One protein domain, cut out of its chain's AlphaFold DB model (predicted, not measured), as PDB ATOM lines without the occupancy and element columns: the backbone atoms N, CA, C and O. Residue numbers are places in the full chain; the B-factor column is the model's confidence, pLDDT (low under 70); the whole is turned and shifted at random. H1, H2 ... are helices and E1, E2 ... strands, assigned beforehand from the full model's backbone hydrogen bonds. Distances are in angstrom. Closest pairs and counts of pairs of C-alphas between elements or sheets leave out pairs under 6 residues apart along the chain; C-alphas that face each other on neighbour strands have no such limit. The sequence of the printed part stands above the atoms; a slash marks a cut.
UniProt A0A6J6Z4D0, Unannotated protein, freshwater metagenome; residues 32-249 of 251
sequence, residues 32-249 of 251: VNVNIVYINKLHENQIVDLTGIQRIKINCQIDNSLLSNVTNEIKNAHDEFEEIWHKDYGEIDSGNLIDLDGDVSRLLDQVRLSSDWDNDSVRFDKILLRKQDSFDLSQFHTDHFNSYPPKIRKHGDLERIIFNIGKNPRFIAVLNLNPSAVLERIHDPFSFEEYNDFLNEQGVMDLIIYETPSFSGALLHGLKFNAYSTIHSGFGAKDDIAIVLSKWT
ATOM      1  N   VAL A  32     -14.341  28.252 -49.563       91.62
ATOM      2  CA  VAL A  32     -15.477  28.283 -48.640       91.62
ATOM      3  C   VAL A  32     -15.155  29.090 -47.391       91.62
ATOM      4  O   VAL A  32     -14.011  29.103 -46.934       91.62
ATOM      5  N   ASN A  33     -16.176  29.730 -46.825       91.06
ATOM      6  CA  ASN A  33     -16.122  30.351 -45.507       91.06
ATOM      7  C   ASN A  33     -16.643  29.366 -44.461       91.06
ATOM      8  O   ASN A  33     -17.755  28.856 -44.579       91.06
ATOM      9  N   VAL A  34     -15.850  29.086 -43.434       88.50
ATOM     10  CA  VAL A  34     -16.220  28.132 -42.388       88.50
ATOM     11  C   VAL A  34     -17.188  28.787 -41.410       88.50
ATOM     12  O   VAL A  34     -16.848  29.755 -40.736       88.50
ATOM     13  N   ASN A  35     -18.372  28.205 -41.267       84.69
ATOM     14  CA  ASN A  35     -19.370  28.553 -40.269       84.69
ATOM     15  C   ASN A  35     -19.633  27.339 -39.375       84.69
ATOM     16  O   ASN A  35     -20.179  26.322 -39.794       84.69
ATOM     17  N   ILE A  36     -19.236  27.426 -38.113       74.81
ATOM     18  CA  ILE A  36     -19.388  26.341 -37.148       74.81
ATOM     19  C   ILE A  36     -20.689  26.546 -36.382       74.81
ATOM     20  O   ILE A  36     -20.850  27.515 -35.635       74.81
ATOM     21  N   VAL A  37     -21.614  25.604 -36.543       71.12
ATOM     22  CA  VAL A  37     -22.933  25.621 -35.921       71.12
ATOM     23  C   VAL A  37     -23.021  24.522 -34.866       71.12
ATOM     24  O   VAL A  37     -23.163  23.329 -35.133       71.12
ATOM     25  N   TYR A  38     -22.987  24.948 -33.608       65.50
ATOM     26  CA  TYR A  38     -23.194  24.061 -32.472       65.50
ATOM     27  C   TYR A  38     -24.681  23.741 -32.341       65.50
ATOM     28  O   TYR A  38     -25.448  24.577 -31.857       65.50
ATOM     29  N   ILE A  39     -25.096  22.525 -32.712       58.47
ATOM     30  CA  ILE A  39     -26.508  22.109 -32.666       58.47
ATOM     31  C   ILE A  39     -27.100  22.300 -31.258       58.47
ATOM     32  O   ILE A  39     -28.273  22.622 -31.101       58.47
ATOM     33  N   ASN A  40     -26.283  22.169 -30.212       53.41
ATOM     34  CA  ASN A  40     -26.697  22.347 -28.814       53.41
ATOM     35  C   ASN A  40     -27.189  23.763 -28.496       53.41
ATOM     36  O   ASN A  40     -27.871  23.957 -27.493       53.41
ATOM     37  N   LYS A  41     -26.847  24.736 -29.346       54.75
ATOM     38  CA  LYS A  41     -27.287  26.130 -29.264       54.75
ATOM     39  C   LYS A  41     -28.453  26.447 -30.211       54.75
ATOM     40  O   LYS A  41     -28.941  27.571 -30.180       54.75
ATOM     41  N   LEU A  42     -28.898  25.488 -31.026       53.94
ATOM     42  CA  LEU A  42     -30.061  25.628 -31.902       53.94
ATOM     43  C   LEU A  42     -31.331  25.142 -31.204       53.94
ATOM     44  O   LEU A  42     -31.339  24.075 -30.578       53.94
ATOM     45  N   HIS A  43     -32.420  25.896 -31.358       54.75
ATOM     46  CA  HIS A  43     -33.752  25.407 -31.012       54.75
ATOM     47  C   HIS A  43     -34.151  24.251 -31.949       54.75
ATOM     48  O   HIS A  43     -33.739  24.212 -33.111       54.75
ATOM     49  N   GLU A  44     -34.943  23.293 -31.454       53.22
ATOM     50  CA  GLU A  44     -35.527  22.247 -32.307       53.22
ATOM     51  C   GLU A  44     -36.297  22.904 -33.470       53.22
ATOM     52  O   GLU A  44     -37.031  23.870 -33.262       53.22
ATOM     53  N   ASN A  45     -36.099  22.401 -34.694       52.22
ATOM     54  CA  ASN A  45     -36.680  22.913 -35.949       52.22
ATOM     55  C   ASN A  45     -36.215  24.308 -36.418       52.22
ATOM     56  O   ASN A  45     -36.813  24.865 -37.340       52.22
ATOM     57  N   GLN A  46     -35.156  24.883 -35.842       53.62
ATOM     58  CA  GLN A  46     -34.585  26.123 -36.371       53.62
ATOM     59  C   GLN A  46     -33.752  25.840 -37.628       53.62
ATOM     60  O   GLN A  46     -32.712  25.188 -37.554       53.62
ATOM     61  N   ILE A  47     -34.201  26.362 -38.771       54.19
ATOM     62  CA  ILE A  47     -33.434  26.385 -40.021       54.19
ATOM     63  C   ILE A  47     -32.473  27.573 -39.942       54.19
ATOM     64  O   ILE A  47     -32.907  28.718 -39.813       54.19
ATOM     65  N   VAL A  48     -31.171  27.300 -39.949       55.56
ATOM     66  CA  VAL A  48     -30.112  28.314 -39.772       55.56
ATOM     67  C   VAL A  48     -29.489  28.704 -41.114       55.56
ATOM     68  O   VAL A  48     -28.735  29.669 -41.196       55.56
ATOM     69  N   ASP A  49     -29.833  27.983 -42.177       65.31
ATOM     70  CA  ASP A  49     -29.156  28.033 -43.467       65.31
ATOM     71  C   ASP A  49     -30.031  27.440 -44.589       65.31
ATOM     72  O   ASP A  49     -31.180  27.053 -44.361       65.31
ATOM     73  N   LEU A  50     -29.515  27.407 -45.820       70.69
ATOM     74  CA  LEU A  50     -30.277  26.970 -46.993       70.69
ATOM     75  C   LEU A  50     -30.320  25.447 -47.159       70.69
ATOM     76  O   LEU A  50     -31.110  24.977 -47.970       70.69
ATOM     77  N   THR A  51     -29.523  24.676 -46.412       76.50
ATOM     78  CA  THR A  51     -29.270  23.248 -46.692       76.50
ATOM     79  C   THR A  51     -30.493  22.348 -46.526       76.50
ATOM     80  O   THR A  51     -30.499  21.211 -46.995       76.50
ATOM     81  N   GLY A  52     -31.529  22.819 -45.827       81.44
ATOM     82  CA  GLY A  52     -32.675  21.991 -45.450       81.44
ATOM     83  C   GLY A  52     -32.346  20.930 -44.392       81.44
ATOM     84  O   GLY A  52     -33.161  20.035 -44.166       81.44
ATOM     85  N   ILE A  53     -31.182  21.018 -43.735       86.62
ATOM     86  CA  ILE A  53     -30.784  20.117 -42.652       86.62
ATOM     87  C   ILE A  53     -31.625  20.366 -41.405       86.62
ATOM     88  O   ILE A  53     -31.838  21.498 -40.973       86.62
ATOM     89  N   GLN A  54     -32.065  19.276 -40.784       87.31
ATOM     90  CA  GLN A  54     -32.861  19.301 -39.565       87.31
ATOM     91  C   GLN A  54     -32.156  18.544 -38.444       87.31
ATOM     92  O   GLN A  54     -31.687  17.419 -38.619       87.31
ATOM     93  N   ARG A  55     -32.134  19.136 -37.248       85.69
ATOM     94  CA  ARG A  55     -31.780  18.409 -36.027       85.69
ATOM     95  C   ARG A  55     -32.915  17.460 -35.667       85.69
ATOM     96  O   ARG A  55     -34.051  17.901 -35.516       85.69
ATOM     97  N   ILE A  56     -32.579  16.203 -35.404       88.12
ATOM     98  CA  ILE A  56     -33.511  15.217 -34.857       88.12
ATOM     99  C   ILE A  56     -33.015  14.702 -33.512       88.12
ATOM    100  O   ILE A  56     -31.814  14.627 -33.230       88.12
ATOM    101  N   LYS A  57     -33.980  14.365 -32.661       90.00
ATOM    102  CA  LYS A  57     -33.770  13.744 -31.368       90.00
ATOM    103  C   LYS A  57     -34.844  12.687 -31.149       90.00
ATOM    104  O   LYS A  57     -36.025  13.001 -31.255       90.00
ATOM    105  N   ILE A  58     -34.434  11.470 -30.808       92.69
ATOM    106  CA  ILE A  58     -35.356  10.360 -30.538       92.69
ATOM    107  C   ILE A  58     -35.003   9.670 -29.227       92.69
ATOM    108  O   ILE A  58     -33.857   9.711 -28.769       92.69
ATOM    109  N   ASN A  59     -36.000   9.030 -28.626       94.06
ATOM    110  CA  ASN A  59     -35.805   8.159 -27.479       94.06
ATOM    111  C   ASN A  59     -35.671   6.716 -27.979       94.06
ATOM    112  O   ASN A  59     -36.643   6.132 -28.446       94.06
ATOM    113  N   CYS A  60     -34.467   6.161 -27.903       94.00
ATOM    114  CA  CYS A  60     -34.148   4.802 -28.300       94.00
ATOM    115  C   CYS A  60     -33.139   4.191 -27.317       94.00
ATOM    116  O   CYS A  60     -32.026   4.688 -27.142       94.00
ATOM    117  N   GLN A  61     -33.529   3.092 -26.675       91.19
ATOM    118  CA  GLN A  61     -32.680   2.343 -25.747       91.19
ATOM    119  C   GLN A  61     -31.825   1.332 -26.506       91.19
ATOM    120  O   GLN A  61     -32.309   0.250 -26.816       91.19
ATOM    121  N   ILE A  62     -30.569   1.653 -26.805       91.12
ATOM    122  CA  ILE A  62     -29.670   0.722 -27.502       91.12
ATOM    123  C   ILE A  62     -29.237  -0.413 -26.565       91.12
ATOM    124  O   ILE A  62     -28.728  -0.166 -25.470       91.12
ATOM    125  N   ASP A  63     -29.400  -1.661 -27.009       90.38
ATOM    126  CA  ASP A  63     -28.851  -2.824 -26.312       90.38
ATOM    127  C   ASP A  63     -27.315  -2.789 -26.373       90.38
ATOM    128  O   ASP A  63     -26.704  -2.922 -27.434       90.38
ATOM    129  N   ASN A  64     -26.681  -2.607 -25.213       89.69
ATOM    130  CA  ASN A  64     -25.225  -2.519 -25.105       89.69
ATOM    131  C   ASN A  64     -24.504  -3.808 -25.520       89.69
ATOM    132  O   ASN A  64     -23.372  -3.738 -25.994       89.69
ATOM    133  N   SER A  65     -25.126  -4.976 -25.326       91.94
ATOM    134  CA  SER A  65     -24.546  -6.252 -25.755       91.94
ATOM    135  C   SER A  65     -24.536  -6.347 -27.278       91.94
ATOM    136  O   SER A  65     -23.498  -6.641 -27.867       91.94
ATOM    137  N   LEU A  66     -25.646  -5.956 -27.909       92.62
ATOM    138  CA  LEU A  66     -25.775  -5.889 -29.360       92.62
ATOM    139  C   LEU A  66     -24.801  -4.877 -29.968       92.62
ATOM    140  O   LEU A  66     -24.064  -5.199 -30.895       92.62
ATOM    141  N   LEU A  67     -24.734  -3.672 -29.396       93.25
ATOM    142  CA  LEU A  67     -23.789  -2.642 -29.821       93.25
ATOM    143  C   LEU A  67     -22.338  -3.121 -29.707       93.25
ATOM    144  O   LEU A  67     -21.526  -2.839 -30.588       93.25
ATOM    145  N   SER A  68     -22.003  -3.851 -28.640       93.94
ATOM    146  CA  SER A  68     -20.664  -4.412 -28.463       93.94
ATOM    147  C   SER A  68     -20.338  -5.462 -29.523       93.94
ATOM    148  O   SER A  68     -19.215  -5.459 -30.022       93.94
ATOM    149  N   ASN A  69     -21.283  -6.341 -29.871       94.25
ATOM    150  CA  ASN A  69     -21.091  -7.339 -30.926       94.25
ATOM    151  C   ASN A  69     -20.827  -6.662 -32.271       94.25
ATOM    152  O   ASN A  69     -19.777  -6.895 -32.864       94.25
ATOM    153  N   VAL A  70     -21.711  -5.744 -32.671       94.88
ATOM    154  CA  VAL A  70     -21.579  -4.965 -33.910       94.88
ATOM    155  C   VAL A  70     -20.248  -4.216 -33.960       94.88
ATOM    156  O   VAL A  70     -19.535  -4.248 -34.958       94.88
ATOM    157  N   THR A  71     -19.874  -3.546 -32.867       94.94
ATOM    158  CA  THR A  71     -18.608  -2.801 -32.803       94.94
ATOM    159  C   THR A  71     -17.415  -3.737 -33.000       94.94
ATOM    160  O   THR A  71     -16.473  -3.391 -33.712       94.94
ATOM    161  N   ASN A  72     -17.438  -4.921 -32.383       94.31
ATOM    162  CA  ASN A  72     -16.376  -5.912 -32.531       94.31
ATOM    163  C   ASN A  72     -16.321  -6.489 -33.949       94.31
ATOM    164  O   ASN A  72     -15.228  -6.690 -34.470       94.31
ATOM    165  N   GLU A  73     -17.470  -6.721 -34.577       94.31
ATOM    166  CA  GLU A  73     -17.563  -7.185 -35.961       94.31
ATOM    167  C   GLU A  73     -16.884  -6.197 -36.918       94.31
ATOM    168  O   GLU A  73     -15.953  -6.576 -37.629       94.31
ATOM    169  N   ILE A  74     -17.238  -4.905 -36.844       94.75
ATOM    170  CA  ILE A  74     -16.616  -3.874 -37.689       94.75
ATOM    171  C   ILE A  74     -15.110  -3.772 -37.405       94.75
ATOM    172  O   ILE A  74     -14.309  -3.697 -38.335       94.75
ATOM    173  N   LYS A  75     -14.690  -3.814 -36.131       94.25
ATOM    174  CA  LYS A  75     -13.263  -3.766 -35.749       94.25
ATOM    175  C   LYS A  75     -12.447  -4.923 -36.317       94.25
ATOM    176  O   LYS A  75     -11.284  -4.714 -36.644       94.25
ATOM    177  N   ASN A  76     -13.040  -6.109 -36.406       93.19
ATOM    178  CA  ASN A  76     -12.375  -7.310 -36.902       93.19
ATOM    179  C   ASN A  76     -12.434  -7.445 -38.431       93.19
ATOM    180  O   ASN A  76     -11.678  -8.237 -38.993       93.19
ATOM    181  N   ALA A  77     -13.305  -6.690 -39.108       92.44
ATOM    182  CA  ALA A  77     -13.297  -6.584 -40.564       92.44
ATOM    183  C   ALA A  77     -11.992  -5.936 -41.068       92.44
ATOM    184  O   ALA A  77     -11.301  -5.238 -40.324       92.44
ATOM    185  N   HIS A  78     -11.673  -6.128 -42.351       91.81
ATOM    186  CA  HIS A  78     -10.493  -5.524 -42.979       91.81
ATOM    187  C   HIS A  78     -10.492  -3.987 -42.824       91.81
ATOM    188  O   HIS A  78     -11.554  -3.369 -42.732       91.81
ATOM    189  N   ASP A  79      -9.310  -3.369 -42.749       88.12
ATOM    190  CA  ASP A  79      -9.145  -1.955 -42.362       88.12
ATOM    191  C   ASP A  79      -9.846  -0.963 -43.300       88.12
ATOM    192  O   ASP A  79     -10.175   0.142 -42.877       88.12
ATOM    193  N   GLU A  80     -10.108  -1.355 -44.548       88.00
ATOM    194  CA  GLU A  80     -10.848  -0.534 -45.517       88.00
ATOM    195  C   GLU A  80     -12.357  -0.451 -45.229       88.00
ATOM    196  O   GLU A  80     -13.017   0.477 -45.687       88.00
ATOM    197  N   PHE A  81     -12.904  -1.393 -44.452       91.31
ATOM    198  CA  PHE A  81     -14.316  -1.409 -44.082       91.31
ATOM    199  C   PHE A  81     -14.514  -0.746 -42.722       91.31
ATOM    200  O   PHE A  81     -14.171  -1.305 -41.677       91.31
ATOM    201  N   GLU A  82     -15.112   0.441 -42.743       93.38
ATOM    202  CA  GLU A  82     -15.558   1.170 -41.550       93.38
ATOM    203  C   GLU A  82     -17.070   1.041 -41.319       93.38
ATOM    204  O   GLU A  82     -17.619   1.665 -40.415       93.38
ATOM    205  N   GLU A  83     -17.772   0.243 -42.123       94.75
ATOM    206  CA  GLU A  83     -19.225   0.137 -42.068       94.75
ATOM    207  C   GLU A  83     -19.746  -1.258 -42.393       94.75
ATOM    208  O   GLU A  83     -19.141  -1.999 -43.166       94.75
ATOM    209  N   ILE A  84     -20.896  -1.585 -41.803       96.38
ATOM    210  CA  ILE A  84     -21.693  -2.766 -42.142       96.38
ATOM    211  C   ILE A  84     -23.111  -2.312 -42.458       96.38
ATOM    212  O   ILE A  84     -23.721  -1.528 -41.719       96.38
ATOM    213  N   TRP A  85     -23.629  -2.810 -43.572       96.12
ATOM    214  CA  TRP A  85     -24.946  -2.482 -44.090       96.12
ATOM    215  C   TRP A  85     -25.991  -3.500 -43.644       96.12
ATOM    216  O   TRP A  85     -25.691  -4.665 -43.392       96.12
ATOM    217  N   HIS A  86     -27.243  -3.055 -43.574       95.88
ATOM    218  CA  HIS A  86     -28.392  -3.915 -43.303       95.88
ATOM    219  C   HIS A  86     -28.455  -5.117 -44.271       95.88
ATOM    220  O   HIS A  86     -28.130  -4.974 -45.443       95.88
ATOM    221  N   LYS A  87     -28.958  -6.282 -43.840       93.38
ATOM    222  CA  LYS A  87     -29.064  -7.489 -44.694       93.38
ATOM    223  C   LYS A  87     -29.899  -7.294 -45.973       93.38
ATOM    224  O   LYS A  87     -29.632  -7.900 -47.001       93.38
ATOM    225  N   ASP A  88     -30.898  -6.414 -45.895       91.44
ATOM    226  CA  ASP A  88     -31.756  -5.989 -47.018       91.44
ATOM    227  C   ASP A  88     -31.164  -4.789 -47.795       91.44
ATOM    228  O   ASP A  88     -31.897  -4.002 -48.410       91.44
ATOM    229  N   TYR A  89     -29.848  -4.584 -47.702       91.56
ATOM    230  CA  TYR A  89     -29.138  -3.571 -48.470       91.56
ATOM    231  C   TYR A  89     -29.307  -3.837 -49.963       91.56
ATOM    232  O   TYR A  89     -29.070  -4.945 -50.436       91.56
ATOM    233  N   GLY A  90     -29.781  -2.833 -50.698       81.50
ATOM    234  CA  GLY A  90     -30.213  -3.041 -52.083       81.50
ATOM    235  C   GLY A  90     -29.328  -2.404 -53.139       81.50
ATOM    236  O   GLY A  90     -29.800  -2.232 -54.264       81.50
ATOM    237  N   GLU A  91     -28.090  -2.035 -52.801       83.19
ATOM    238  CA  GLU A  91     -27.116  -1.641 -53.816       83.19
ATOM    239  C   GLU A  91     -26.461  -2.868 -54.450       83.19
ATOM    240  O   GLU A  91     -26.009  -3.784 -53.762       83.19
ATOM    241  N   ILE A  92     -26.417  -2.876 -55.778       75.06
ATOM    242  CA  ILE A  92     -25.925  -4.003 -56.572       75.06
ATOM    243  C   ILE A  92     -24.412  -3.865 -56.773       75.06
ATOM    244  O   ILE A  92     -23.935  -2.782 -57.106       75.06
ATOM    245  N   ASP A  93     -23.673  -4.967 -56.601       69.75
ATOM    246  CA  ASP A  93     -22.229  -5.081 -56.881       69.75
ATOM    247  C   ASP A  93     -21.340  -4.031 -56.183       69.75
ATOM    248  O   ASP A  93     -20.280  -3.653 -56.679       69.75
ATOM    249  N   SER A  94     -21.753  -3.565 -55.005       79.06
ATOM    250  CA  SER A  94     -21.092  -2.469 -54.280       79.06
ATOM    251  C   SER A  94     -19.778  -2.854 -53.587       79.06
ATOM    252  O   SER A  94     -19.006  -1.978 -53.212       79.06
ATOM    253  N   GLY A  95     -19.524  -4.149 -53.370       85.19
ATOM    254  CA  GLY A  95     -18.387  -4.625 -52.569       85.19
ATOM    255  C   GLY A  95     -18.498  -4.311 -51.071       85.19
ATOM    256  O   GLY A  95     -17.556  -4.573 -50.326       85.19
ATOM    257  N   ASN A  96     -19.636  -3.772 -50.624       90.25
ATOM    258  CA  ASN A  96     -19.873  -3.396 -49.238       90.25
ATOM    259  C   ASN A  96     -20.078  -4.614 -48.330       90.25
ATOM    260  O   ASN A  96     -20.638  -5.633 -48.738       90.25
ATOM    261  N   LEU A  97     -19.663  -4.481 -47.068       92.75
ATOM    262  CA  LEU A  97     -19.884  -5.508 -46.057       92.75
ATOM    263  C   LEU A  97     -21.355  -5.490 -45.614       92.75
ATOM    264  O   LEU A  97     -21.854  -4.480 -45.115       92.75
ATOM    265  N   ILE A  98     -22.049  -6.606 -45.822       93.38
ATOM    266  CA  ILE A  98     -23.468  -6.779 -45.496       93.38
ATOM    267  C   ILE A  98     -23.577  -7.635 -44.238       93.38
ATOM    268  O   ILE A  98     -22.843  -8.607 -44.084       93.38
ATOM    269  N   ASP A  99     -24.510  -7.283 -43.361       93.25
ATOM    270  CA  ASP A  99     -24.821  -8.042 -42.157       93.25
ATOM    271  C   ASP A  99     -25.306  -9.463 -42.477       93.25
ATOM    272  O   ASP A  99     -26.347  -9.653 -43.115       93.25
ATOM    273  N   LEU A 100     -24.561 -10.457 -41.993       88.62
ATOM    274  CA  LEU A 100     -24.876 -11.877 -42.159       88.62
ATOM    275  C   LEU A 100     -25.477 -12.495 -40.892       88.62
ATOM    276  O   LEU A 100     -26.329 -13.381 -40.989       88.62
ATOM    277  N   ASP A 101     -25.061 -12.014 -39.722       89.19
ATOM    278  CA  ASP A 101     -25.434 -12.587 -38.427       89.19
ATOM    279  C   ASP A 101     -26.745 -11.992 -37.883       89.19
ATOM    280  O   ASP A 101     -27.394 -12.570 -37.007       89.19
ATOM    281  N   GLY A 102     -27.188 -10.860 -38.439       93.56
ATOM    282  CA  GLY A 102     -28.459 -10.211 -38.124       93.56
ATOM    283  C   GLY A 102     -28.373  -9.201 -36.980       93.56
ATOM    284  O   GLY A 102     -29.369  -8.532 -36.684       93.56
ATOM    285  N   ASP A 103     -27.217  -9.081 -36.325       95.12
ATOM    286  CA  ASP A 103     -27.013  -8.195 -35.180       95.12
ATOM    287  C   ASP A 103     -27.066  -6.719 -35.601       95.12
ATOM    288  O   ASP A 103     -27.779  -5.918 -34.981       95.12
ATOM    289  N   VAL A 104     -26.398  -6.371 -36.702       95.81
ATOM    290  CA  VAL A 104     -26.431  -5.018 -37.277       95.81
ATOM    291  C   VAL A 104     -27.847  -4.660 -37.720       95.81
ATOM    292  O   VAL A 104     -28.362  -3.604 -37.354       95.81
ATOM    293  N   SER A 105     -28.516  -5.551 -38.451       95.62
ATOM    294  CA  SER A 105     -29.869  -5.342 -38.967       95.62
ATOM    295  C   SER A 105     -30.870  -5.133 -37.839       95.62
ATOM    296  O   SER A 105     -31.647  -4.183 -37.867       95.62
ATOM    297  N   ARG A 106     -30.795  -5.956 -36.788       95.62
ATOM    298  CA  ARG A 106     -31.647  -5.832 -35.602       95.62
ATOM    299  C   ARG A 106     -31.463  -4.488 -34.895       95.62
ATOM    300  O   ARG A 106     -32.452  -3.893 -34.466       95.62
ATOM    301  N   LEU A 107     -30.227  -4.000 -34.777       95.62
ATOM    302  CA  LEU A 107     -29.961  -2.692 -34.178       95.62
ATOM    303  C   LEU A 107     -30.494  -1.550 -35.059       95.62
ATOM    304  O   LEU A 107     -31.125  -0.620 -34.552       95.62
ATOM    305  N   LEU A 108     -30.296  -1.633 -36.376       96.25
ATOM    306  CA  LEU A 108     -30.826  -0.658 -37.333       96.25
ATOM    307  C   LEU A 108     -32.360  -0.608 -37.309       96.25
ATOM    308  O   LEU A 108     -32.929   0.481 -37.277       96.25
ATOM    309  N   ASP A 109     -33.027  -1.762 -37.251       94.88
ATOM    310  CA  ASP A 109     -34.487  -1.874 -37.127       94.88
ATOM    311  C   ASP A 109     -35.009  -1.206 -35.868       94.88
ATOM    312  O   ASP A 109     -35.984  -0.456 -35.905       94.88
ATOM    313  N   GLN A 110     -34.329  -1.433 -34.749       94.38
ATOM    314  CA  GLN A 110     -34.704  -0.846 -33.476       94.38
ATOM    315  C   GLN A 110     -34.682   0.692 -33.527       94.38
ATOM    316  O   GLN A 110     -35.622   1.352 -33.067       94.38
ATOM    317  N   VAL A 111     -33.622   1.273 -34.097       95.44
ATOM    318  CA  VAL A 111     -33.478   2.734 -34.219       95.44
ATOM    319  C   VAL A 111     -34.441   3.300 -35.259       95.44
ATOM    320  O   VAL A 111     -35.026   4.361 -35.032       95.44
ATOM    321  N   ARG A 112     -34.679   2.578 -36.359       95.06
ATOM    322  CA  ARG A 112     -35.642   2.958 -37.397       95.06
ATOM    323  C   ARG A 112     -37.069   3.031 -36.863       95.06
ATOM    324  O   ARG A 112     -37.722   4.056 -37.036       95.06
ATOM    325  N   LEU A 113     -37.506   2.009 -36.127       93.94
ATOM    326  CA  LEU A 113     -38.808   2.004 -35.457       93.94
ATOM    327  C   LEU A 113     -38.931   3.155 -34.454       93.94
ATOM    328  O   LEU A 113     -39.961   3.813 -34.393       93.94
ATOM    329  N   SER A 114     -37.859   3.450 -33.715       94.56
ATOM    330  CA  SER A 114     -37.823   4.581 -32.773       94.56
ATOM    331  C   SER A 114     -37.800   5.954 -33.464       94.56
ATOM    332  O   SER A 114     -37.973   6.974 -32.802       94.56
ATOM    333  N   SER A 115     -37.560   5.984 -34.777       92.50
ATOM    334  CA  SER A 115     -37.607   7.182 -35.624       92.50
ATOM    335  C   SER A 115     -38.952   7.348 -36.341       92.50
ATOM    336  O   SER A 115     -39.057   8.203 -37.219       92.50
ATOM    337  N   ASP A 116     -39.949   6.513 -36.023       92.19
ATOM    338  CA  ASP A 116     -41.237   6.430 -36.726       92.19
ATOM    339  C   ASP A 116     -41.080   6.228 -38.247       92.19
ATOM    340  O   ASP A 116     -41.884   6.698 -39.057       92.19
ATOM    341  N   TRP A 117     -40.009   5.544 -38.660       92.75
ATOM    342  CA  TRP A 117     -39.778   5.172 -40.051       92.75
ATOM    343  C   TRP A 117     -40.237   3.736 -40.280       92.75
ATOM    344  O   TRP A 117     -39.838   2.808 -39.579       92.75
ATOM    345  N   ASP A 118     -41.092   3.556 -41.279       86.62
ATOM    346  CA  ASP A 118     -41.524   2.259 -41.778       86.62
ATOM    347  C   ASP A 118     -40.398   1.552 -42.532       86.62
ATOM    348  O   ASP A 118     -39.428   2.170 -42.980       86.62
ATOM    349  N   ASN A 119     -40.508   0.230 -42.654       79.31
ATOM    350  CA  ASN A 119     -39.545  -0.559 -43.411       79.31
ATOM    351  C   ASN A 119     -39.679  -0.269 -44.906       79.31
ATOM    352  O   ASN A 119     -40.749  -0.452 -45.484       79.31
ATOM    353  N   ASP A 120     -38.567   0.108 -45.530       78.38
ATOM    354  CA  ASP A 120     -38.481   0.243 -46.980       78.38
ATOM    355  C   ASP A 120     -38.118  -1.091 -47.632       78.38
ATOM    356  O   ASP A 120     -37.250  -1.824 -47.146       78.38
ATOM    357  N   SER A 121     -38.712  -1.366 -48.796       66.75
ATOM    358  CA  SER A 121     -38.137  -2.326 -49.734       66.75
ATOM    359  C   SER A 121     -36.886  -1.694 -50.364       66.75
ATOM    360  O   SER A 121     -36.933  -0.582 -50.898       66.75
ATOM    361  N   VAL A 122     -35.746  -2.388 -50.246       82.19
ATOM    362  CA  VAL A 122     -34.378  -1.879 -50.479       82.19
ATOM    363  C   VAL A 122     -33.944  -0.827 -49.456       82.19
ATOM    364  O   VAL A 122     -34.434   0.305 -49.450       82.19
ATOM    365  N   ARG A 123     -32.957  -1.179 -48.627       88.44
ATOM    366  CA  ARG A 123     -32.416  -0.295 -47.589       88.44
ATOM    367  C   ARG A 123     -31.028   0.205 -47.945       88.44
ATOM    368  O   ARG A 123     -30.296  -0.442 -48.682       88.44
ATOM    369  N   PHE A 124     -30.684   1.354 -47.375       93.88
ATOM    370  CA  PHE A 124     -29.329   1.919 -47.372       93.88
ATOM    371  C   PHE A 124     -28.947   2.272 -45.934       93.88
ATOM    372  O   PHE A 124     -28.302   3.284 -45.670       93.88
ATOM    373  N   ASP A 125     -29.434   1.471 -44.991       95.75
ATOM    374  CA  ASP A 125     -29.177   1.657 -43.571       95.75
ATOM    375  C   ASP A 125     -27.854   0.971 -43.231       95.75
ATOM    376  O   ASP A 125     -27.595  -0.142 -43.696       95.75
ATOM    377  N   LYS A 126     -27.025   1.630 -42.424       96.69
ATOM    378  CA  LYS A 126     -25.711   1.114 -42.036       96.69
ATOM    379  C   LYS A 126     -25.292   1.576 -40.655       96.69
ATOM    380  O   LYS A 126     -25.739   2.614 -40.162       96.69
ATOM    381  N   ILE A 127     -24.389   0.811 -40.060       97.12
ATOM    382  CA  ILE A 127     -23.632   1.220 -38.882       97.12
ATOM    383  C   ILE A 127     -22.221   1.529 -39.342       97.12
ATOM    384  O   ILE A 127     -21.619   0.732 -40.055       97.12
ATOM    385  N   LEU A 128     -21.710   2.685 -38.936       95.56
ATOM    386  CA  LEU A 128     -20.367   3.138 -39.264       95.56
ATOM    387  C   LEU A 128     -19.557   3.316 -37.984       95.56
ATOM    388  O   LEU A 128     -20.018   3.976 -37.055       95.56
ATOM    389  N   LEU A 129     -18.346   2.767 -37.969       95.31
ATOM    390  CA  LEU A 129     -17.352   2.880 -36.911       95.31
ATOM    391  C   LEU A 129     -16.020   3.320 -37.521       95.31
ATOM    392  O   LEU A 129     -15.390   2.569 -38.263       95.31
ATOM    393  N   ARG A 130     -15.550   4.507 -37.136       91.50
ATOM    394  CA  ARG A 130     -14.244   5.004 -37.576       91.50
ATOM    395  C   ARG A 130     -13.112   4.160 -36.999       91.50
ATOM    396  O   ARG A 130     -12.995   4.009 -35.783       91.50
ATOM    397  N   LYS A 131     -12.229   3.666 -37.861       92.25
ATOM    398  CA  LYS A 131     -10.995   2.964 -37.489       92.25
ATOM    399  C   LYS A 131      -9.806   3.910 -37.380       92.25
ATOM    400  O   LYS A 131      -8.826   3.574 -36.707       92.25
ATOM    401  N   GLN A 132      -9.902   5.086 -37.999       88.88
ATOM    402  CA  GLN A 132      -8.859   6.107 -38.014       88.88
ATOM    403  C   GLN A 132      -9.418   7.498 -37.701       88.88
ATOM    404  O   GLN A 132     -10.587   7.794 -37.952       88.88
ATOM    405  N   ASP A 133      -8.549   8.349 -37.164       86.88
ATOM    406  CA  ASP A 133      -8.820   9.775 -37.033       86.88
ATOM    407  C   ASP A 133      -8.869  10.405 -38.431       86.88
ATOM    408  O   ASP A 133      -7.926  10.270 -39.212       86.88
ATOM    409  N   SER A 134      -9.945  11.123 -38.743       82.94
ATOM    410  CA  SER A 134     -10.020  11.970 -39.934       82.94
ATOM    411  C   SER A 134     -10.660  13.277 -39.528       82.94
ATOM    412  O   SER A 134     -11.808  13.310 -39.093       82.94
ATOM    413  N   PHE A 135      -9.875  14.342 -39.637       78.75
ATOM    414  CA  PHE A 135     -10.257  15.718 -39.316       78.75
ATOM    415  C   PHE A 135      -9.958  16.673 -40.468       78.75
ATOM    416  O   PHE A 135     -10.109  17.889 -40.350       78.75
ATOM    417  N   ASP A 136      -9.499  16.119 -41.583       72.81
ATOM    418  CA  ASP A 136      -9.327  16.819 -42.828       72.81
ATOM    419  C   ASP A 136     -10.658  16.826 -43.585       72.81
ATOM    420  O   ASP A 136     -11.385  15.841 -43.668       72.81
ATOM    421  N   LEU A 137     -10.993  17.977 -44.157       79.75
ATOM    422  CA  LEU A 137     -12.177  18.186 -44.989       79.75
ATOM    423  C   LEU A 137     -12.012  17.545 -46.385       79.75
ATOM    424  O   LEU A 137     -12.309  18.157 -47.410       79.75
ATOM    425  N   SER A 138     -11.457  16.332 -46.428       77.06
ATOM    426  CA  SER A 138     -11.077  15.600 -47.639       77.06
ATOM    427  C   SER A 138     -12.123  14.567 -48.064       77.06
ATOM    428  O   SER A 138     -12.152  14.177 -49.229       77.06
ATOM    429  N   GLN A 139     -13.014  14.158 -47.152       83.50
ATOM    430  CA  GLN A 139     -14.013  13.102 -47.370       83.50
ATOM    431  C   GLN A 139     -15.374  13.639 -47.852       83.50
ATOM    432  O   GLN A 139     -16.420  13.088 -47.494       83.50
ATOM    433  N   PHE A 140     -15.404  14.750 -48.595       90.31
ATOM    434  CA  PHE A 140     -16.669  15.250 -49.132       90.31
ATOM    435  C   PHE A 140     -17.199  14.366 -50.250       90.31
ATOM    436  O   PHE A 140     -16.488  14.006 -51.191       90.31
ATOM    437  N   HIS A 141     -18.489  14.080 -50.158       89.25
ATOM    438  CA  HIS A 141     -19.221  13.320 -51.147       89.25
ATOM    439  C   HIS A 141     -20.689  13.746 -51.178       89.25
ATOM    440  O   HIS A 141     -21.203  14.449 -50.301       89.25
ATOM    441  N   THR A 142     -21.360  13.302 -52.229       88.31
ATOM    442  CA  THR A 142     -22.813  13.259 -52.341       88.31
ATOM    443  C   THR A 142     -23.205  11.800 -52.513       88.31
ATOM    444  O   THR A 142     -22.448  11.015 -53.091       88.31
ATOM    445  N   ASP A 143     -24.361  11.426 -51.987       87.19
ATOM    446  CA  ASP A 143     -24.820  10.053 -52.096       87.19
ATOM    447  C   ASP A 143     -25.479   9.803 -53.462       87.19
ATOM    448  O   ASP A 143     -26.326  10.573 -53.933       87.19
ATOM    449  N   HIS A 144     -25.129   8.669 -54.062       83.44
ATOM    450  CA  HIS A 144     -25.782   8.102 -55.237       83.44
ATOM    451  C   HIS A 144     -26.023   6.618 -54.997       83.44
ATOM    452  O   HIS A 144     -25.195   5.955 -54.380       83.44
ATOM    453  N   PHE A 145     -27.154   6.102 -55.478       86.38
ATOM    454  CA  PHE A 145     -27.598   4.750 -55.154       86.38
ATOM    455  C   PHE A 145     -27.891   3.964 -56.420       86.38
ATOM    456  O   PHE A 145     -28.748   4.346 -57.219       86.38
ATOM    457  N   ASN A 146     -27.207   2.835 -56.579       85.62
ATOM    458  CA  ASN A 146     -27.434   1.917 -57.683       85.62
ATOM    459  C   ASN A 146     -28.285   0.719 -57.233       85.62
ATOM    460  O   ASN A 146     -27.754  -0.308 -56.813       85.62
ATOM    461  N   SER A 147     -29.611   0.854 -57.298       88.00
ATOM    462  CA  SER A 147     -30.547  -0.155 -56.784       88.00
ATOM    463  C   SER A 147     -31.552  -0.673 -57.804       88.00
ATOM    464  O   SER A 147     -31.827  -0.038 -58.822       88.00
ATOM    465  N   TYR A 148     -32.180  -1.806 -57.476       83.69
ATOM    466  CA  TYR A 148     -33.349  -2.323 -58.187       83.69
ATOM    467  C   TYR A 148     -34.537  -2.528 -57.222       83.69
ATOM    468  O   TYR A 148     -34.428  -3.347 -56.311       83.69
ATOM    469  N   PRO A 149     -35.676  -1.824 -57.398       85.69
ATOM    470  CA  PRO A 149     -35.936  -0.824 -58.437       85.69
ATOM    471  C   PRO A 149     -35.036   0.424 -58.299       85.69
ATOM    472  O   PRO A 149     -34.571   0.721 -57.191       85.69
ATOM    473  N   PRO A 150     -34.782   1.163 -59.399       86.69
ATOM    474  CA  PRO A 150     -33.964   2.371 -59.355       86.69
ATOM    475  C   PRO A 150     -34.599   3.445 -58.474       86.69
ATOM    476  O   PRO A 150     -35.728   3.876 -58.719       86.69
ATOM    477  N   LYS A 151     -33.856   3.909 -57.470       89.06
ATOM    478  CA  LYS A 151     -34.212   5.095 -56.691       89.06
ATOM    479  C   LYS A 151     -33.454   6.272 -57.282       89.06
ATOM    480  O   LYS A 151     -32.295   6.453 -56.963       89.06
ATOM    481  N   ILE A 152     -34.074   7.044 -58.169       89.62
ATOM    482  CA  ILE A 152     -33.422   8.182 -58.844       89.62
ATOM    483  C   ILE A 152     -34.070   9.506 -58.447       89.62
ATOM    484  O   ILE A 152     -35.288   9.577 -58.287       89.62
ATOM    485  N   ARG A 153     -33.271  10.570 -58.362       90.19
ATOM    486  CA  ARG A 153     -33.615  11.946 -57.947       90.19
ATOM    487  C   ARG A 153     -34.892  12.493 -58.573       90.19
ATOM    488  O   ARG A 153     -35.673  13.198 -57.934       90.19
ATOM    489  N   LYS A 154     -35.129  12.137 -59.837       88.62
ATOM    490  CA  LYS A 154     -36.306  12.553 -60.607       88.62
ATOM    491  C   LYS A 154     -37.625  11.959 -60.089       88.62
ATOM    492  O   LYS A 154     -38.678  12.541 -60.322       88.62
ATOM    493  N   HIS A 155     -37.592  10.797 -59.441       90.00
ATOM    494  CA  HIS A 155     -38.788  10.042 -59.045       90.00
ATOM    495  C   HIS A 155     -39.117  10.132 -57.556       90.00
ATOM    496  O   HIS A 155     -40.147   9.620 -57.125       90.00
ATOM    497  N   GLY A 156     -38.268  10.778 -56.768       90.06
ATOM    498  CA  GLY A 156     -38.458  10.854 -55.332       90.06
ATOM    499  C   GLY A 156     -37.309  11.550 -54.632       90.06
ATOM    500  O   GLY A 156     -36.422  12.116 -55.274       90.06
ATOM    501  N   ASP A 157     -37.340  11.486 -53.312       90.50
ATOM    502  CA  ASP A 157     -36.290  11.968 -52.427       90.50
ATOM    503  C   ASP A 157     -35.775  10.820 -51.564       90.50
ATOM    504  O   ASP A 157     -36.542   9.947 -51.140       90.50
ATOM    505  N   LEU A 158     -34.470  10.837 -51.288       92.69
ATOM    506  CA  LEU A 158     -33.880   9.949 -50.301       92.69
ATOM    507  C   LEU A 158     -33.496  10.753 -49.064       92.69
ATOM    508  O   LEU A 158     -32.500  11.473 -49.051       92.69
ATOM    509  N   GLU A 159     -34.289  10.618 -48.012       94.00
ATOM    510  CA  GLU A 159     -33.975  11.205 -46.718       94.00
ATOM    511  C   GLU A 159     -32.939  10.339 -45.999       94.00
ATOM    512  O   GLU A 159     -33.071   9.119 -45.938       94.00
ATOM    513  N   ARG A 160     -31.921  10.968 -45.417       94.62
ATOM    514  CA  ARG A 160     -30.903  10.353 -44.565       94.62
ATOM    515  C   ARG A 160     -31.036  10.892 -43.154       94.62
ATOM    516  O   ARG A 160     -31.248  12.090 -42.985       94.62
ATOM    517  N   ILE A 161     -30.862  10.033 -42.152       94.81
ATOM    518  CA  ILE A 161     -30.612  10.453 -40.770       94.81
ATOM    519  C   ILE A 161     -29.298   9.848 -40.302       94.81
ATOM    520  O   ILE A 161     -29.127   8.634 -40.372       94.81
ATOM    521  N   ILE A 162     -28.395  10.676 -39.779       95.25
ATOM    522  CA  ILE A 162     -27.172  10.215 -39.116       95.25
ATOM    523  C   ILE A 162     -27.329  10.436 -37.614       95.25
ATOM    524  O   ILE A 162     -27.320  11.580 -37.161       95.25
ATOM    525  N   PHE A 163     -27.457   9.355 -36.848       95.25
ATOM    526  CA  PHE A 163     -27.477   9.372 -35.388       95.25
ATOM    527  C   PHE A 163     -26.087   9.110 -34.824       95.25
ATOM    528  O   PHE A 163     -25.445   8.118 -35.170       95.25
ATOM    529  N   ASN A 164     -25.649   9.958 -33.895       93.81
ATOM    530  CA  ASN A 164     -24.469   9.668 -33.096       93.81
ATOM    531  C   ASN A 164     -24.837   8.693 -31.973       93.81
ATOM    532  O   ASN A 164     -25.646   9.026 -31.104       93.81
ATOM    533  N   ILE A 165     -24.234   7.503 -31.990       94.62
ATOM    534  CA  ILE A 165     -24.398   6.498 -30.928       94.62
ATOM    535  C   ILE A 165     -23.123   6.335 -30.087       94.62
ATOM    536  O   ILE A 165     -23.050   5.478 -29.206       94.62
ATOM    537  N   GLY A 166     -22.106   7.157 -30.364       91.62
ATOM    538  CA  GLY A 166     -20.814   7.145 -29.695       91.62
ATOM    539  C   GLY A 166     -20.789   7.943 -28.394       91.62
ATOM    540  O   GLY A 166     -21.718   8.670 -28.040       91.62
ATOM    541  N   LYS A 167     -19.672   7.814 -27.672       88.12
ATOM    542  CA  LYS A 167     -19.437   8.506 -26.391       88.12
ATOM    543  C   LYS A 167     -18.910   9.934 -26.557       88.12
ATOM    544  O   LYS A 167     -18.983  10.710 -25.606       88.12
ATOM    545  N   ASN A 168     -18.425  10.280 -27.747       88.06
ATOM    546  CA  ASN A 168     -17.927  11.609 -28.090       88.06
ATOM    547  C   ASN A 168     -18.939  12.354 -28.970       88.06
ATOM    548  O   ASN A 168     -19.746  11.704 -29.639       88.06
ATOM    549  N   PRO A 169     -18.926  13.698 -28.989       86.31
ATOM    550  CA  PRO A 169     -19.633  14.462 -30.008       86.31
ATOM    551  C   PRO A 169     -19.119  14.119 -31.407       86.31
ATOM    552  O   PRO A 169     -17.923  13.914 -31.596       86.31
ATOM    553  N   ARG A 170     -20.021  14.102 -32.386       87.50
ATOM    554  CA  ARG A 170     -19.710  13.810 -33.789       87.50
ATOM    555  C   ARG A 170     -19.963  15.036 -34.650       87.50
ATOM    556  O   ARG A 170     -20.973  15.714 -34.464       87.50
ATOM    557  N   PHE A 171     -19.094  15.271 -35.628       87.19
ATOM    558  CA  PHE A 171     -19.157  16.438 -36.498       87.19
ATOM    559  C   PHE A 171     -19.431  16.057 -37.954       87.19
ATOM    560  O   PHE A 171     -18.934  15.046 -38.460       87.19
ATOM    561  N   ILE A 172     -20.247  16.869 -38.624       90.12
ATOM    562  CA  ILE A 172     -20.563  16.724 -40.047       90.12
ATOM    563  C   ILE A 172     -20.428  18.097 -40.709       90.12
ATOM    564  O   ILE A 172     -21.101  19.048 -40.314       90.12
ATOM    565  N   ALA A 173     -19.547  18.190 -41.701       90.69
ATOM    566  CA  ALA A 173     -19.404  19.334 -42.594       90.69
ATOM    567  C   ALA A 173     -20.391  19.225 -43.752       90.69
ATOM    568  O   ALA A 173     -20.523  18.155 -44.343       90.69
ATOM    569  N   VAL A 174     -21.022  20.337 -44.117       92.25
ATOM    570  CA  VAL A 174     -21.991  20.415 -45.211       92.25
ATOM    571  C   VAL A 174     -21.833  21.723 -45.966       92.25
ATOM    572  O   VAL A 174     -21.726  22.787 -45.360       92.25
ATOM    573  N   LEU A 175     -21.855  21.661 -47.293       92.50
ATOM    574  CA  LEU A 175     -21.908  22.867 -48.116       92.50
ATOM    575  C   LEU A 175     -23.292  23.519 -48.069       92.50
ATOM    576  O   LEU A 175     -24.298  22.849 -48.299       92.50
ATOM    577  N   ASN A 176     -23.334  24.832 -47.828       91.38
ATOM    578  CA  ASN A 176     -24.560  25.627 -47.797       91.38
ATOM    579  C   ASN A 176     -25.128  25.847 -49.208       91.38
ATOM    580  O   ASN A 176     -24.999  26.920 -49.797       91.38
ATOM    581  N   LEU A 177     -25.724  24.798 -49.765       90.62
ATOM    582  CA  LEU A 177     -26.329  24.776 -51.093       90.62
ATOM    583  C   LEU A 177     -27.849  24.816 -50.979       90.62
ATOM    584  O   LEU A 177     -28.413  24.246 -50.051       90.62
ATOM    585  N   ASN A 178     -28.515  25.443 -51.953       88.75
ATOM    586  CA  ASN A 178     -29.970  25.380 -52.072       88.75
ATOM    587  C   ASN A 178     -30.389  24.005 -52.638       88.75
ATOM    588  O   ASN A 178     -30.066  23.718 -53.796       88.75
ATOM    589  N   PRO A 179     -31.148  23.182 -51.887       88.56
ATOM    590  CA  PRO A 179     -31.529  21.847 -52.320       88.56
ATOM    591  C   PRO A 179     -32.296  21.813 -53.639       88.56
ATOM    592  O   PRO A 179     -32.041  20.945 -54.471       88.56
ATOM    593  N   SER A 180     -33.201  22.771 -53.859       88.38
ATOM    594  CA  SER A 180     -33.979  22.856 -55.096       88.38
ATOM    595  C   SER A 180     -33.075  23.102 -56.300       88.38
ATOM    596  O   SER A 180     -33.227  22.435 -57.317       88.38
ATOM    597  N   ALA A 181     -32.073  23.974 -56.160       90.94
ATOM    598  CA  ALA A 181     -31.125  24.255 -57.235       90.94
ATOM    599  C   ALA A 181     -30.250  23.035 -57.576       90.94
ATOM    600  O   ALA A 181     -29.959  22.802 -58.747       90.94
ATOM    601  N   VAL A 182     -29.859  22.235 -56.575       91.00
ATOM    602  CA  VAL A 182     -29.121  20.982 -56.810       91.00
ATOM    603  C   VAL A 182     -29.999  19.980 -57.562       91.00
ATOM    604  O   VAL A 182     -29.572  19.424 -58.568       91.00
ATOM    605  N   LEU A 183     -31.240  19.777 -57.112       88.44
ATOM    606  CA  LEU A 183     -32.164  18.809 -57.718       88.44
ATOM    607  C   LEU A 183     -32.617  19.192 -59.136       88.44
ATOM    608  O   LEU A 183     -32.992  18.313 -59.907       88.44
ATOM    609  N   GLU A 184     -32.596  20.479 -59.484       89.75
ATOM    610  CA  GLU A 184     -32.912  20.964 -60.832       89.75
ATOM    611  C   GLU A 184     -31.766  20.775 -61.832       89.75
ATOM    612  O   GLU A 184     -32.016  20.716 -63.035       89.75
ATOM    613  N   ARG A 185     -30.515  20.726 -61.358       91.25
ATOM    614  CA  ARG A 185     -29.327  20.782 -62.226       91.25
ATOM    615  C   ARG A 185     -28.537  19.488 -62.276       91.25
ATOM    616  O   ARG A 185     -27.850  19.261 -63.265       91.25
ATOM    617  N   ILE A 186     -28.624  18.673 -61.229       92.25
ATOM    618  CA  ILE A 186     -27.892  17.417 -61.142       92.25
ATOM    619  C   ILE A 186     -28.820  16.239 -61.416       92.25
ATOM    620  O   ILE A 186     -29.801  16.020 -60.697       92.25
ATOM    621  N   HIS A 187     -28.452  15.432 -62.402       90.00
ATOM    622  CA  HIS A 187     -29.225  14.291 -62.864       90.00
ATOM    623  C   HIS A 187     -28.609  12.954 -62.428       90.00
ATOM    624  O   HIS A 187     -27.489  12.881 -61.923       90.00
ATOM    625  N   ASP A 188     -29.380  11.880 -62.623       87.44
ATOM    626  CA  ASP A 188     -28.888  10.505 -62.534       87.44
ATOM    627  C   ASP A 188     -28.767   9.904 -63.950       87.44
ATOM    628  O   ASP A 188     -29.667  10.115 -64.773       87.44
ATOM    629  N   PRO A 189     -27.717   9.110 -64.243       86.19
ATOM    630  CA  PRO A 189     -26.625   8.731 -63.342       86.19
ATOM    631  C   PRO A 189     -25.687   9.905 -63.023       86.19
ATOM    632  O   PRO A 189     -25.637  10.884 -63.760       86.19
ATOM    633  N   PHE A 190     -24.941   9.775 -61.924       85.50
ATOM    634  CA  PHE A 190     -23.991  10.781 -61.448       85.50
ATOM    635  C   PHE A 190     -23.066  11.316 -62.553       85.50
ATOM    636  O   PHE A 190     -22.432  10.539 -63.272       85.50
ATOM    637  N   SER A 191     -22.928  12.642 -62.613       88.50
ATOM    638  CA  SER A 191     -21.983  13.340 -63.482       88.50
ATOM    639  C   SER A 191     -21.120  14.318 -62.685       88.50
ATOM    640  O   SER A 191     -21.622  15.272 -62.088       88.50
ATOM    641  N   PHE A 192     -19.798  14.118 -62.715       89.19
ATOM    642  CA  PHE A 192     -18.845  15.080 -62.150       89.19
ATOM    643  C   PHE A 192     -18.924  16.447 -62.840       89.19
ATOM    644  O   PHE A 192     -18.693  17.461 -62.191       89.19
ATOM    645  N   GLU A 193     -19.225  16.481 -64.140       91.69
ATOM    646  CA  GLU A 193     -19.285  17.717 -64.928       91.69
ATOM    647  C   GLU A 193     -20.422  18.622 -64.444       91.69
ATOM    648  O   GLU A 193     -20.172  19.779 -64.115       91.69
ATOM    649  N   GLU A 194     -21.627  18.069 -64.263       93.25
ATOM    650  CA  GLU A 194     -22.793  18.830 -63.792       93.25
ATOM    651  C   GLU A 194     -22.547  19.463 -62.420       93.25
ATOM    652  O   GLU A 194     -22.853  20.636 -62.194       93.25
ATOM    653  N   TYR A 195     -21.952  18.699 -61.501       91.62
ATOM    654  CA  TYR A 195     -21.589  19.226 -60.193       91.62
ATOM    655  C   TYR A 195     -20.480  20.270 -60.273       91.62
ATOM    656  O   TYR A 195     -20.531  21.263 -59.548       91.62
ATOM    657  N   ASN A 196     -19.469  20.052 -61.116       91.81
ATOM    658  CA  ASN A 196     -18.366  20.992 -61.236       91.81
ATOM    659  C   ASN A 196     -18.852  22.343 -61.770       91.81
ATOM    660  O   ASN A 196     -18.498  23.379 -61.206       91.81
ATOM    661  N   ASP A 197     -19.694  22.332 -62.800       92.31
ATOM    662  CA  ASP A 197     -20.309  23.534 -63.359       92.31
ATOM    663  C   ASP A 197     -21.182  24.232 -62.315       92.31
ATOM    664  O   ASP A 197     -21.000  25.420 -62.041       92.31
ATOM    665  N   PHE A 198     -22.058  23.474 -61.646       93.75
ATOM    666  CA  PHE A 198     -22.926  24.004 -60.601       93.75
ATOM    667  C   PHE A 198     -22.143  24.708 -59.487       93.75
ATOM    668  O   PHE A 198     -22.493  25.829 -59.108       93.75
ATOM    669  N   LEU A 199     -21.088  24.066 -58.972       93.00
ATOM    670  CA  LEU A 199     -20.281  24.579 -57.864       93.00
ATOM    671  C   LEU A 199     -19.402  25.766 -58.273       93.00
ATOM    672  O   LEU A 199     -19.227  26.682 -57.471       93.00
ATOM    673  N   ASN A 200     -18.884  25.789 -59.505       90.44
ATOM    674  CA  ASN A 200     -18.114  26.925 -60.023       90.44
ATOM    675  C   ASN A 200     -18.956  28.206 -60.105       90.44
ATOM    676  O   ASN A 200     -18.443  29.304 -59.883       90.44
ATOM    677  N   GLU A 201     -20.252  28.076 -60.388       91.19
ATOM    678  CA  GLU A 201     -21.170  29.212 -60.491       91.19
ATOM    679  C   GLU A 201     -21.579  29.811 -59.135       91.19
ATOM    680  O   GLU A 201     -22.007  30.964 -59.090       91.19
ATOM    681  N   GLN A 202     -21.440  29.072 -58.027       86.56
ATOM    682  CA  GLN A 202     -21.854  29.558 -56.702       86.56
ATOM    683  C   GLN A 202     -20.887  30.593 -56.099       86.56
ATOM    684  O   GLN A 202     -21.242  31.289 -55.149       86.56
ATOM    685  N   GLY A 203     -19.661  30.712 -56.626       86.25
ATOM    686  CA  GLY A 203     -18.628  31.576 -56.050       86.25
ATOM    687  C   GLY A 203     -18.123  31.073 -54.688       86.25
ATOM    688  O   GLY A 203     -17.919  29.875 -54.498       86.25
ATOM    689  N   VAL A 204     -17.873  31.992 -53.746       87.94
ATOM    690  CA  VAL A 204     -17.486  31.628 -52.370       87.94
ATOM    691  C   VAL A 204     -18.739  31.273 -51.580       87.94
ATOM    692  O   VAL A 204     -19.607  32.120 -51.382       87.94
ATOM    693  N   MET A 205     -18.808  30.029 -51.112       89.31
ATOM    694  CA  MET A 205     -19.944  29.497 -50.355       89.31
ATOM    695  C   MET A 205     -19.616  29.348 -48.874       89.31
ATOM    696  O   MET A 205     -18.454  29.329 -48.474       89.31
ATOM    697  N   ASP A 206     -20.648  29.162 -48.060       90.25
ATOM    698  CA  ASP A 206     -20.472  28.792 -46.664       90.25
ATOM    699  C   ASP A 206     -20.327  27.274 -46.515       90.25
ATOM    700  O   ASP A 206     -21.094  26.490 -47.078       90.25
ATOM    701  N   LEU A 207     -19.351  26.863 -45.715       90.19
ATOM    702  CA  LEU A 207     -19.239  25.519 -45.183       90.19
ATOM    703  C   LEU A 207     -19.812  25.506 -43.772       90.19
ATOM    704  O   LEU A 207     -19.301  26.202 -42.902       90.19
ATOM    705  N   ILE A 208     -20.822  24.682 -43.529       88.75
ATOM    706  CA  ILE A 208     -21.477  24.578 -42.231       88.75
ATOM    707  C   ILE A 208     -21.008  23.317 -41.520       88.75
ATOM    708  O   ILE A 208     -21.083  22.224 -42.072       88.75
ATOM    709  N   ILE A 209     -20.523  23.460 -40.291       87.50
ATOM    710  CA  ILE A 209     -20.115  22.327 -39.454       87.50
ATOM    711  C   ILE A 209     -21.134  22.135 -38.344       87.50
ATOM    712  O   ILE A 209     -21.257  22.987 -37.466       87.50
ATOM    713  N   TYR A 210     -21.813  20.995 -38.355       86.38
ATOM    714  CA  TYR A 210     -22.780  20.614 -37.337       86.38
ATOM    715  C   TYR A 210     -22.159  19.661 -36.315       86.38
ATOM    716  O   TYR A 210     -21.628  18.613 -36.678       86.38
ATOM    717  N   GLU A 211     -22.281  19.991 -35.030       85.56
ATOM    718  CA  GLU A 211     -21.910  19.104 -33.916       85.56
ATOM    719  C   GLU A 211     -23.132  18.370 -33.350       85.56
ATOM    720  O   GLU A 211     -24.008  18.991 -32.752       85.56
ATOM    721  N   THR A 212     -23.165  17.044 -33.452       85.69
ATOM    722  CA  THR A 212     -24.152  16.175 -32.789       85.69
ATOM    723  C   THR A 212     -23.633  15.677 -31.431       85.69
ATOM    724  O   THR A 212     -22.534  15.121 -31.371       85.69
ATOM    725  N   PRO A 213     -24.396  15.834 -30.328       86.75
ATOM    726  CA  PRO A 213     -24.019  15.315 -29.009       86.75
ATOM    727  C   PRO A 213     -23.706  13.828 -28.988       86.75
ATOM    728  O   PRO A 213     -24.224  13.073 -29.809       86.75
ATOM    729  N   SER A 214     -22.928  13.415 -27.989       89.06
ATOM    730  CA  SER A 214     -22.761  12.006 -27.654       89.06
ATOM    731  C   SER A 214     -24.064  11.370 -27.177       89.06
ATOM    732  O   SER A 214     -24.961  12.027 -26.636       89.06
ATOM    733  N   PHE A 215     -24.145  10.058 -27.353       88.50
ATOM    734  CA  PHE A 215     -25.236   9.260 -26.829       88.50
ATOM    735  C   PHE A 215     -25.187   9.223 -25.300       88.50
ATOM    736  O   PHE A 215     -24.159   8.907 -24.695       88.50
ATOM    737  N   SER A 216     -26.315   9.535 -24.660       81.31
ATOM    738  CA  SER A 216     -26.454   9.439 -23.208       81.31
ATOM    739  C   SER A 216     -27.824   8.888 -22.813       81.31
ATOM    740  O   SER A 216     -28.872   9.363 -23.257       81.31
ATOM    741  N   GLY A 217     -27.810   7.856 -21.964       80.19
ATOM    742  CA  GLY A 217     -29.012   7.161 -21.504       80.19
ATOM    743  C   GLY A 217     -29.741   6.455 -22.645       80.19
ATOM    744  O   GLY A 217     -29.361   5.360 -23.034       80.19
ATOM    745  N   ALA A 218     -30.793   7.095 -23.151       86.00
ATOM    746  CA  ALA A 218     -31.692   6.580 -24.186       86.00
ATOM    747  C   ALA A 218     -31.878   7.566 -25.341       86.00
ATOM    748  O   ALA A 218     -32.798   7.444 -26.141       86.00
ATOM    749  N   LEU A 219     -31.088   8.633 -25.362       90.38
ATOM    750  CA  LEU A 219     -31.383   9.789 -26.178       90.38
ATOM    751  C   LEU A 219     -30.411   9.892 -27.338       90.38
ATOM    752  O   LEU A 219     -29.239  10.214 -27.144       90.38
ATOM    753  N   LEU A 220     -30.918   9.637 -28.541       92.06
ATOM    754  CA  LEU A 220     -30.146   9.755 -29.768       92.06
ATOM    755  C   LEU A 220     -30.326  11.137 -30.369       92.06
ATOM    756  O   LEU A 220     -31.444  11.636 -30.499       92.06
ATOM    757  N   HIS A 221     -29.207  11.731 -30.760       91.00
ATOM    758  CA  HIS A 221     -29.157  12.983 -31.495       91.00
ATOM    759  C   HIS A 221     -28.657  12.716 -32.908       91.00
ATOM    760  O   HIS A 221     -27.703  11.961 -33.098       91.00
ATOM    761  N   GLY A 222     -29.286  13.351 -33.889       91.31
ATOM    762  CA  GLY A 222     -28.895  13.182 -35.275       91.31
ATOM    763  C   GLY A 222     -29.214  14.368 -36.166       91.31
ATOM    764  O   GLY A 222     -29.836  15.348 -35.746       91.31
ATOM    765  N   LEU A 223     -28.760  14.247 -37.409       92.12
ATOM    766  CA  LEU A 223     -29.016  15.182 -38.498       92.12
ATOM    767  C   LEU A 223     -29.811  14.482 -39.587       92.12
ATOM    768  O   LEU A 223     -29.403  13.415 -40.040       92.12
ATOM    769  N   LYS A 224     -30.917  15.101 -39.999       92.56
ATOM    770  CA  LYS A 224     -31.754  14.670 -41.114       92.56
ATOM    771  C   LYS A 224     -31.560  15.585 -42.313       92.56
ATOM    772  O   LYS A 224     -31.567  16.803 -42.147       92.56
ATOM    773  N   PHE A 225     -31.430  15.006 -43.501       92.75
ATOM    774  CA  PHE A 225     -31.252  15.745 -44.752       92.75
ATOM    775  C   PHE A 225     -31.648  14.919 -45.977       92.75
ATOM    776  O   PHE A 225     -31.818  13.708 -45.878       92.75
ATOM    777  N   ASN A 226     -31.786  15.562 -47.137       93.31
ATOM    778  CA  ASN A 226     -31.965  14.863 -48.411       93.31
ATOM    779  C   ASN A 226     -30.588  14.517 -49.001       93.31
ATOM    780  O   ASN A 226     -29.786  15.407 -49.297       93.31
ATOM    781  N   ALA A 227     -30.307  13.225 -49.160       92.75
ATOM    782  CA  ALA A 227     -29.019  12.691 -49.598       92.75
ATOM    783  C   ALA A 227     -28.606  13.216 -50.984       92.75
ATOM    784  O   ALA A 227     -27.430  13.473 -51.241       92.75
ATOM    785  N   TYR A 228     -29.589  13.431 -51.857       92.19
ATOM    786  CA  TYR A 228     -29.366  13.841 -53.238       92.19
ATOM    787  C   TYR A 228     -29.045  15.311 -53.436       92.19
ATOM    788  O   TYR A 228     -28.473  15.690 -54.455       92.19
ATOM    789  N   SER A 229     -29.396  16.144 -52.468       91.38
ATOM    790  CA  SER A 229     -29.176  17.582 -52.544       91.38
ATOM    791  C   SER A 229     -28.064  18.067 -51.618       91.38
ATOM    792  O   SER A 229     -27.839  19.270 -51.519       91.38
ATOM    793  N   THR A 230     -27.389  17.149 -50.921       93.19
ATOM    794  CA  THR A 230     -26.441  17.472 -49.851       93.19
ATOM    795  C   THR A 230     -25.044  16.972 -50.200       93.19
ATOM    796  O   THR A 230     -24.831  15.775 -50.400       93.19
ATOM    797  N   ILE A 231     -24.075  17.890 -50.218       93.25
ATOM    798  CA  ILE A 231     -22.645  17.559 -50.249       93.25
ATOM    799  C   ILE A 231     -22.122  17.658 -48.824       93.25
ATOM    800  O   ILE A 231     -22.171  18.732 -48.217       93.25
ATOM    801  N   HIS A 232     -21.642  16.541 -48.291       92.88
ATOM    802  CA  HIS A 232     -21.278  16.438 -46.889       92.88
ATOM    803  C   HIS A 232     -20.022  15.603 -46.669       92.88
ATOM    804  O   HIS A 232     -19.610  14.810 -47.512       92.88
ATOM    805  N   SER A 233     -19.402  15.815 -45.516       90.25
ATOM    806  CA  SER A 233     -18.254  15.062 -45.040       90.25
ATOM    807  C   SER A 233     -18.418  14.832 -43.546       90.25
ATOM    808  O   SER A 233     -18.533  15.778 -42.764       90.25
ATOM    809  N   GLY A 234     -18.458  13.569 -43.132       87.50
ATOM    810  CA  GLY A 234     -18.257  13.248 -41.727       87.50
ATOM    811  C   GLY A 234     -16.774  13.363 -41.399       87.50
ATOM    812  O   GLY A 234     -15.943  12.958 -42.201       87.50
ATOM    813  N   PHE A 235     -16.437  13.800 -40.194       84.88
ATOM    814  CA  PHE A 235     -15.073  13.756 -39.659       84.88
ATOM    815  C   PHE A 235     -15.153  13.573 -38.140       84.88
ATOM    816  O   PHE A 235     -16.172  13.881 -37.516       84.88
ATOM    817  N   GLY A 236     -14.139  12.961 -37.548       82.56
ATOM    818  CA  GLY A 236     -14.218  12.465 -36.183       82.56
ATOM    819  C   GLY A 236     -13.001  11.654 -35.776       82.56
ATOM    820  O   GLY A 236     -12.096  11.398 -36.574       82.56
ATOM    821  N   ALA A 237     -13.004  11.260 -34.512       87.62
ATOM    822  CA  ALA A 237     -11.959  10.444 -33.935       87.62
ATOM    823  C   ALA A 237     -12.166   8.968 -34.282       87.62
ATOM    824  O   ALA A 237     -13.277   8.503 -34.560       87.62
ATOM    825  N   LYS A 238     -11.083   8.207 -34.189       90.19
ATOM    826  CA  LYS A 238     -11.135   6.758 -34.089       90.19
ATOM    827  C   LYS A 238     -12.121   6.336 -32.992       90.19
ATOM    828  O   LYS A 238     -12.204   6.959 -31.937       90.19
ATOM    829  N   ASP A 239     -12.830   5.242 -33.253       91.88
ATOM    830  CA  ASP A 239     -13.899   4.675 -32.429       91.88
ATOM    831  C   ASP A 239     -15.205   5.499 -32.383       91.88
ATOM    832  O   ASP A 239     -16.156   5.089 -31.710       91.88
ATOM    833  N   ASP A 240     -15.315   6.607 -33.129       92.25
ATOM    834  CA  ASP A 240     -16.599   7.287 -33.308       92.25
ATOM    835  C   ASP A 240     -17.562   6.405 -34.110       92.25
ATOM    836  O   ASP A 240     -17.261   5.956 -35.221       92.25
ATOM    837  N   ILE A 241     -18.757   6.204 -33.555       94.94
ATOM    838  CA  ILE A 241     -19.766   5.294 -34.092       94.94
ATOM    839  C   ILE A 241     -21.082   6.024 -34.376       94.94
ATOM    840  O   ILE A 241     -21.532   6.877 -33.606       94.94
ATOM    841  N   ALA A 242     -21.704   5.702 -35.506       95.88
ATOM    842  CA  ALA A 242     -22.996   6.242 -35.902       95.88
ATOM    843  C   ALA A 242     -23.883   5.194 -36.564       95.88
ATOM    844  O   ALA A 242     -23.410   4.239 -37.176       95.88
ATOM    845  N   ILE A 243     -25.183   5.449 -36.481       96.94
ATOM    846  CA  ILE A 243     -26.197   4.795 -37.301       96.94
ATOM    847  C   ILE A 243     -26.602   5.758 -38.402       96.94
ATOM    848  O   ILE A 243     -26.899   6.923 -38.135       96.94
ATOM    849  N   VAL A 244     -26.638   5.258 -39.631       96.62
ATOM    850  CA  VAL A 244     -27.190   5.968 -40.777       96.62
ATOM    851  C   VAL A 244     -28.450   5.241 -41.213       96.62
ATOM    852  O   VAL A 244     -28.397   4.063 -41.560       96.62
ATOM    853  N   LEU A 245     -29.578   5.942 -41.195       96.62
ATOM    854  CA  LEU A 245     -30.847   5.465 -41.735       96.62
ATOM    855  C   LEU A 245     -31.162   6.189 -43.037       96.62
ATOM    856  O   LEU A 245     -30.798   7.352 -43.205       96.62
ATOM    857  N   SER A 246     -31.885   5.516 -43.924       95.00
ATOM    858  CA  SER A 246     -32.330   6.063 -45.203       95.00
ATOM    859  C   SER A 246     -33.798   5.754 -45.457       95.00
ATOM    860  O   SER A 246     -34.235   4.622 -45.241       95.00
ATOM    861  N   LYS A 247     -34.546   6.738 -45.954       94.12
ATOM    862  CA  LYS A 247     -35.943   6.576 -46.344       94.12
ATOM    863  C   LYS A 247     -36.196   7.102 -47.743       94.12
ATOM    864  O   LYS A 247     -35.894   8.256 -48.040       94.12
ATOM    865  N   TRP A 248     -36.763   6.255 -48.593       93.06
ATOM    866  CA  TRP A 248     -37.182   6.651 -49.933       93.06
ATOM    867  C   TRP A 248     -38.628   7.127 -49.935       93.06
ATOM    868  O   TRP A 248     -39.515   6.415 -49.476       93.06
ATOM    869  N   THR A 249     -38.876   8.302 -50.507       90.81
ATOM    870  CA  THR A 249     -40.234   8.820 -50.697       90.81
ATOM    871  C   THR A 249     -40.444   9.150 -52.167       90.81
ATOM    872  O   THR A 249     -39.697   9.943 -52.734       90.81
TER     873      THR A 249
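Overview. This is residues 32 to 249 of the 251 residues of the protein "Unannotated protein" of freshwater metagenome (UniProt A0A6J6Z4D0). Two strongly twisted sheets are partly face to face as a sandwich, their strands crossed; H1 and H2 cover the other face of the larger sheet, E2 E8 E5 E10 E4 E3. H3 and H4 sit off both sheets at one end, and long loops run round the outside. The printed part has 218 residues, with four named helices and ten named strands in the order E1 E2 H1 E3 H2 E4 E5 E6 H3 H4 E7 E8 E9 E10; the class is mixed, helices and strands, with under half of the residues, 106, in named elements. The larger sheet is antiparallel, and the smaller, in the order E1 E7 E6 E9, is mixed. The whole is compact and rounded, with a radius of gyration of the C-alphas of 16.8 A and spans of 49 by 41 by 33 A.

Along the chain. Find C-alpha 32 at (-15.477, 28.283, -48.640), where E1, residues 32 to 38, begins. Next come E2, residues 54 to 59, and H1, residues 64 to 76, 18.1 A long. E3 is residues 83 to 85, H2 residues 103 to 114 and E4 residues 126 to 129. Look for C-alpha 156 at (-38.458, 10.854, -55.332); from there E5 runs 26.3 A to residue 164. E6 is residues 170 to 175, H3 179 to 185, H4 192 to 201, E7 205 to 212, E8 219 to 226 and E9 232 to 235. E10, residues 241 to 249, runs 26.6 A to C-alpha 249 at (-40.234, 8.820, -50.697).

Arrangement. In the larger sheet, look at N 159 and O 247 of E5 and E10, 2.9 A apart and within hydrogen-bond range, and at N 56 and O 222 of E2 and E8, also 2.9 A. H1 and H2 are on the same face, making two layers, helices on one face of a sheet; the closest C-alphas of H2 and E10 are Arg 112 and Leu 245, 6.9 A. H1 touches H2 with residues 66 to 70 alone, Val 70 to Val 104 at 5.9 A between C-alphas. In the smaller sheet E1 is parallel to E7, with N 35 and O 207 at 2.7 A. The two sheets form a sandwich, two sheets face to face, with strands at 40 degrees. H3 and H4 only just touch, with 3 pairs of C-alphas within 8 A, the closest Arg 185 and Glu 194 at 7.0 A. In H1, H2, H3 and H4 every O i to N i+4 pair is within hydrogen-bond range.

Size, cuts and confidence. The C-alphas farthest apart, of Ser 65 and Glu 201, are 49.8 A apart. The printed part has no cut. Long links join E1 to E2, E3 to H2, H2 to E4 and E4 to E5. Mean pLDDT of the printed part is 87.8; residues 38 to 49, 93 and 121 are under 70.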